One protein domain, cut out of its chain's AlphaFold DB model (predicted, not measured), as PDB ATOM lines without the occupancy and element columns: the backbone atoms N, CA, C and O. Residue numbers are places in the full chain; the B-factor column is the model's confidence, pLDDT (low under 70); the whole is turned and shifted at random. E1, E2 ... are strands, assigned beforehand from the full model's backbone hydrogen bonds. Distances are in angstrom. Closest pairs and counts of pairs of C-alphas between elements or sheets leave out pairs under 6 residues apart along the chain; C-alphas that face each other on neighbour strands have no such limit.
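What this domain is: This is residues 134 to 178 of the 178 residues of an uncharacterized protein of Actinomadura bangladeshensis (UniProt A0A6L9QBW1). With little regular structure, this is a small parallel sheet of three short strands and two long loops: residues 138 to 154 loop round beyond the E1 edge, and residues 160 to 170 bulge out over one face. The printed part has 45 residues, 13 of them in E1, E2 and E3, with no named helix. The sheet's order is E1, E2, E3; the class is all strand. It is compact, with a radius of gyration of the C-alphas of 10.3 A and spans of 30 by 23 by 16 A.

How they stand to each other: E2, residues 155 to 159, is the inner strand. Edge strand E1, residues 134 to 137, is parallel to it at 19 degrees; C-alphas 134 and 155 face each other at 4.4 A, and N 156 and O 134 are within hydrogen-bond range at 2.9 A. Edge strand E3, residues 171 to 174, is parallel to E2 at 16 degrees; C-alphas 157 and 172 face each other at 4.5 A, and N 173 and O 157 are 2.8 A apart, within hydrogen-bond range. E1 and E3 are apart.

Where its parts are: E2 is 12.7 A long from first to last C-alpha, E1 10.1 A and E3 10.0 A. C-alpha 134 begins E1 at (163.877, 128.088, 176.048); C-alpha 174 ends E3 at (169.747, 140.315, 167.079).

The domain as a whole: The C-alphas farthest apart, of Asp 151 and Ala 178, are 32.6 A apart. Both links are long, and the printed part has no cut. No printed residue is under 70 in pLDDT.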
ATOM      1  N   GLY A 134     163.481 128.839 177.235       93.69
ATOM      2  CA  GLY A 134     163.877 128.088 176.048       93.69
ATOM      3  C   GLY A 134     164.625 128.956 175.030       93.69
ATOM      4  O   GLY A 134     164.657 130.183 175.131       93.69
ATOM      5  N   TYR A 135     165.192 128.318 174.007       94.19
ATOM      6  CA  TYR A 135     165.862 129.003 172.901       94.19
ATOM      7  C   TYR A 135     165.347 128.490 171.557       94.19
ATOM      8  O   TYR A 135     165.187 127.285 171.364       94.19
ATOM      9  N   VAL A 136     165.111 129.409 170.625       95.38
ATOM     10  CA  VAL A 136     164.879 129.118 169.208       95.38
ATOM     11  C   VAL A 136     166.025 129.761 168.436       95.38
ATOM     12  O   VAL A 136     166.207 130.974 168.511       95.38
ATOM     13  N   LEU A 137     166.821 128.966 167.723       96.25
ATOM     14  CA  LEU A 137     167.938 129.471 166.919       96.25
ATOM     15  C   LEU A 137     167.524 129.574 165.454       96.25
ATOM     16  O   LEU A 137     166.912 128.654 164.912       96.25
ATOM     17  N   TYR A 138     167.873 130.684 164.811       96.38
ATOM     18  CA  TYR A 138     167.667 130.868 163.379       96.38
ATOM     19  C   TYR A 138     168.500 129.858 162.583       96.38
ATOM     20  O   TYR A 138     169.707 129.742 162.794       96.38
ATOM     21  N   ASN A 139     167.866 129.138 161.656       95.62
ATOM     22  CA  ASN A 139     168.571 128.221 160.770       95.62
ATOM     23  C   ASN A 139     169.181 129.014 159.607       95.62
ATOM     24  O   ASN A 139     168.458 129.526 158.751       95.62
ATOM     25  N   THR A 140     170.510 129.109 159.582       93.69
ATOM     26  CA  THR A 140     171.260 129.828 158.544       93.69
ATOM     27  C   THR A 140     171.245 129.118 157.199       93.69
ATOM     28  O   THR A 140     171.233 129.786 156.169       93.69
ATOM     29  N   ASP A 141     171.187 127.787 157.195       95.88
ATOM     30  CA  ASP A 141     171.244 126.983 155.972       95.88
ATOM     31  C   ASP A 141     169.954 127.130 155.163       95.88
ATOM     32  O   ASP A 141     169.977 127.222 153.938       95.88
ATOM     33  N   THR A 142     168.814 127.205 155.855       95.56
ATOM     34  CA  THR A 142     167.492 127.379 155.234       95.56
ATOM     35  C   THR A 142     166.975 128.811 155.307       95.56
ATOM     36  O   THR A 142     165.880 129.090 154.818       95.56
ATOM     37  N   SER A 143     167.740 129.722 155.916       94.69
ATOM     38  CA  SER A 143     167.357 131.120 156.144       94.69
ATOM     39  C   SER A 143     165.966 131.262 156.782       94.69
ATOM     40  O   SER A 143     165.150 132.094 156.375       94.69
ATOM     41  N   SER A 144     165.673 130.437 157.791       94.88
ATOM     42  CA  SER A 144     164.333 130.340 158.379       94.88
ATOM     43  C   SER A 144     164.346 130.134 159.889       94.88
ATOM     44  O   SER A 144     165.224 129.475 160.442       94.88
ATOM     45  N   TRP A 145     163.292 130.608 160.549       95.25
ATOM     46  CA  TRP A 145     163.030 130.282 161.946       95.25
ATOM     47  C   TRP A 145     162.392 128.891 162.083       95.25
ATOM     48  O   TRP A 145     161.399 128.620 161.404       95.25
ATOM     49  N   PRO A 146     162.916 128.012 162.957       94.31
ATOM     50  CA  PRO A 146     162.227 126.784 163.316       94.31
ATOM     51  C   PRO A 146     160.959 127.075 164.130       94.31
ATOM     52  O   PRO A 146     160.781 128.158 164.690       94.31
ATOM     53  N   GLY A 147     160.068 126.085 164.202       92.19
ATOM     54  CA  GLY A 147     158.865 126.176 165.024       92.19
ATOM     55  C   GLY A 147     159.208 126.258 166.513       92.19
ATOM     56  O   GLY A 147     160.024 125.481 167.009       92.19
ATOM     57  N   ARG A 148     158.555 127.178 167.231       89.88
ATOM     58  CA  ARG A 148     158.638 127.256 168.693       89.88
ATOM     59  C   ARG A 148     158.067 125.972 169.305       89.88
ATOM     60  O   ARG A 148     156.940 125.606 168.957       89.88
ATOM     61  N   PRO A 149     158.774 125.314 170.236       91.62
ATOM     62  CA  PRO A 149     158.196 124.202 170.975       91.62
ATOM     63  C   PRO A 149     156.930 124.622 171.740       91.62
ATOM     64  O   PRO A 149     156.797 125.754 172.222       91.62
ATOM     65  N   VAL A 150     155.976 123.697 171.837       89.88
ATOM     66  CA  VAL A 150     154.673 123.941 172.464       89.88
ATOM     67  C   VAL A 150     154.770 123.665 173.963       89.88
ATOM     68  O   VAL A 150     154.448 122.578 174.432       89.88
ATOM     69  N   ASP A 151     155.244 124.661 174.708       89.81
ATOM     70  CA  ASP A 151     155.254 124.667 176.171       89.81
ATOM     71  C   ASP A 151     155.037 126.086 176.740       89.81
ATOM     72  O   ASP A 151     154.963 127.072 175.995       89.81
ATOM     73  N   SER A 152     154.888 126.177 178.066       88.69
ATOM     74  CA  SER A 152     154.582 127.412 178.799       88.69
ATOM     75  C   SER A 152     155.794 128.293 179.118       88.69
ATOM     76  O   SER A 152     155.619 129.350 179.725       88.69
ATOM     77  N   ARG A 153     157.017 127.885 178.766       91.62
ATOM     78  CA  ARG A 153     158.233 128.649 179.072       91.62
ATOM     79  C   ARG A 153     158.360 129.840 178.121       91.62
ATOM     80  O   ARG A 153     157.922 129.735 176.976       91.62
ATOM     81  N   PRO A 154     158.975 130.955 178.544       93.62
ATOM     82  CA  PRO A 154     159.389 132.003 177.616       93.62
ATOM     83  C   PRO A 154     160.559 131.520 176.749       93.62
ATOM     84  O   PRO A 154     161.380 130.725 177.210       93.62
ATOM     85  N   TYR A 155     160.654 132.008 175.512       95.38
ATOM     86  CA  TYR A 155     161.739 131.679 174.584       95.38
ATOM     87  C   TYR A 155     162.551 132.898 174.151       95.38
ATOM     88  O   TYR A 155     162.011 133.966 173.853       95.38
ATOM     89  N   PHE A 156     163.859 132.695 174.025       95.81
ATOM     90  CA  PHE A 156     164.757 133.601 173.326       95.81
ATOM     91  C   PHE A 156     164.936 133.161 171.874       95.81
ATOM     92  O   PHE A 156     165.453 132.080 171.591       95.81
ATOM     93  N   TRP A 157     164.541 134.024 170.950       97.00
ATOM     94  CA  TRP A 157     164.740 133.865 169.518       97.00
ATOM     95  C   TRP A 157     166.085 134.493 169.150       97.00
ATOM     96  O   TRP A 157     166.243 135.705 169.252       97.00
ATOM     97  N   ILE A 158     167.070 133.694 168.748       96.75
ATOM     98  CA  ILE A 158     168.442 134.155 168.483       96.75
ATOM     99  C   ILE A 158     168.737 134.078 166.984       96.75
ATOM    100  O   ILE A 158     168.747 132.988 166.410       96.75
ATOM    101  N   GLY A 159     168.954 135.229 166.341       96.06
ATOM    102  CA  GLY A 159     169.213 135.271 164.902       96.06
ATOM    103  C   GLY A 159     169.324 136.674 164.302       96.06
ATOM    104  O   GLY A 159     168.996 137.661 164.965       96.06
ATOM    105  N   PRO A 160     169.748 136.774 163.029       94.69
ATOM    106  CA  PRO A 160     170.112 138.043 162.392       94.69
ATOM    107  C   PRO A 160     168.911 138.920 162.001       94.69
ATOM    108  O   PRO A 160     169.074 140.101 161.717       94.69
ATOM    109  N   THR A 161     167.700 138.362 161.961       92.69
ATOM    110  CA  THR A 161     166.474 139.070 161.558       92.69
ATOM    111  C   THR A 161     165.330 138.738 162.501       92.69
ATOM    112  O   THR A 161     165.166 137.570 162.842       92.69
ATOM    113  N   ALA A 162     164.496 139.715 162.859       92.38
ATOM    114  CA  ALA A 162     163.346 139.482 163.734       92.38
ATOM    115  C   ALA A 162     162.385 138.418 163.156       92.38
ATOM    116  O   ALA A 162     162.086 138.461 161.958       92.38
ATOM    117  N   PRO A 163     161.875 137.472 163.971       92.44
ATOM    118  CA  PRO A 163     160.764 136.612 163.574       92.44
ATOM    119  C   PRO A 163     159.530 137.435 163.188       92.44
ATOM    120  O   PRO A 163     159.265 138.483 163.773       92.44
ATOM    121  N   ALA A 164     158.735 136.930 162.241       90.81
ATOM    122  CA  ALA A 164     157.513 137.606 161.794       90.81
ATOM    123  C   ALA A 164     156.459 137.746 162.909       90.81
ATOM    124  O   ALA A 164     155.685 138.699 162.918       90.81
ATOM    125  N   LEU A 165     156.436 136.795 163.847       88.62
ATOM    126  CA  LEU A 165     155.604 136.827 165.039       88.62
ATOM    127  C   LEU A 165     156.433 136.334 166.222       88.62
ATOM    128  O   LEU A 165     156.954 135.221 166.190       88.62
ATOM    129  N   ILE A 166     156.520 137.154 167.265       89.75
ATOM    130  CA  ILE A 166     157.116 136.775 168.546       89.75
ATOM    131  C   ILE A 166     155.959 136.639 169.543       89.75
ATOM    132  O   ILE A 166     155.259 137.627 169.783       89.75
ATOM    133  N   PRO A 167     155.700 135.435 170.084       90.00
ATOM    134  CA  PRO A 167     154.679 135.239 171.108       90.00
ATOM    135  C   PRO A 167     154.896 136.123 172.343       90.00
ATOM    136  O   PRO A 167     156.017 136.503 172.674       90.00
ATOM    137  N   ALA A 168     153.814 136.444 173.054       89.75
ATOM    138  CA  ALA A 168     153.897 137.257 174.263       89.75
ATOM    139  C   ALA A 168     154.775 136.577 175.332       89.75
ATOM    140  O   ALA A 168     154.556 135.413 175.664       89.75
ATOM    141  N   GLY A 169     155.742 137.321 175.876       88.75
ATOM    142  CA  GLY A 169     156.711 136.821 176.859       88.75
ATOM    143  C   GLY A 169     158.012 136.282 176.255       88.75
ATOM    144  O   GLY A 169     158.985 136.128 176.990       88.75
ATOM    145  N   ASP A 170     158.062 136.059 174.940       94.88
ATOM    146  CA  ASP A 170     159.294 135.719 174.230       94.88
ATOM    147  C   ASP A 170     160.088 136.990 173.862       94.88
ATOM    148  O   ASP A 170     159.544 138.093 173.767       94.88
ATOM    149  N   LEU A 171     161.393 136.837 173.637       95.12
ATOM    150  CA  LEU A 171     162.309 137.931 173.296       95.12
ATOM    151  C   LEU A 171     163.150 137.563 172.074       95.12
ATOM    152  O   LEU A 171     163.617 136.434 171.966       95.12
ATOM    153  N   TRP A 172     163.388 138.516 171.170       95.56
ATOM    154  CA  TRP A 172     164.327 138.345 170.057       95.56
ATOM    155  C   TRP A 172     165.655 139.043 170.345       95.56
ATOM    156  O   TRP A 172     165.688 140.179 170.815       95.56
ATOM    157  N   ILE A 173     166.746 138.347 170.039       95.44
ATOM    158  CA  ILE A 173     168.121 138.810 170.173       95.44
ATOM    159  C   ILE A 173     168.726 138.874 168.773       95.44
ATOM    160  O   ILE A 173     168.898 137.845 168.112       95.44
ATOM    161  N   ASN A 174     169.059 140.091 168.341       94.25
ATOM    162  CA  ASN A 174     169.747 140.315 167.079       94.25
ATOM    163  C   ASN A 174     171.219 139.894 167.192       94.25
ATOM    164  O   ASN A 174     171.932 140.348 168.087       94.25
ATOM    165  N   THR A 175     171.672 139.046 166.273       94.19
ATOM    166  CA  THR A 175     173.059 138.565 166.212       94.19
ATOM    167  C   THR A 175     173.923 139.293 165.182       94.19
ATOM    168  O   THR A 175     175.089 138.934 165.024       94.19
ATOM    169  N   THR A 176     173.395 140.279 164.449       90.62
ATOM    170  CA  THR A 176     174.220 141.084 163.538       90.62
ATOM    171  C   THR A 176     175.128 142.020 164.339       90.62
ATOM    172  O   THR A 176     174.614 142.723 165.214       90.62
ATOM    173  N   PRO A 177     176.443 142.077 164.049       82.00
ATOM    174  CA  PRO A 177     177.334 143.068 164.648       82.00
ATOM    175  C   PRO A 177     176.804 144.491 164.422       82.00
ATOM    176  O   PRO A 177     176.240 144.768 163.362       82.00
ATOM    177  N   ALA A 178     176.976 145.352 165.428       72.44
ATOM    178  CA  ALA A 178     176.663 146.779 165.339       72.44
ATOM    179  C   ALA A 178     177.666 147.530 164.451       72.44
ATOM    180  O   ALA A 178     178.857 147.136 164.449       72.44
TER     181      ALA A 178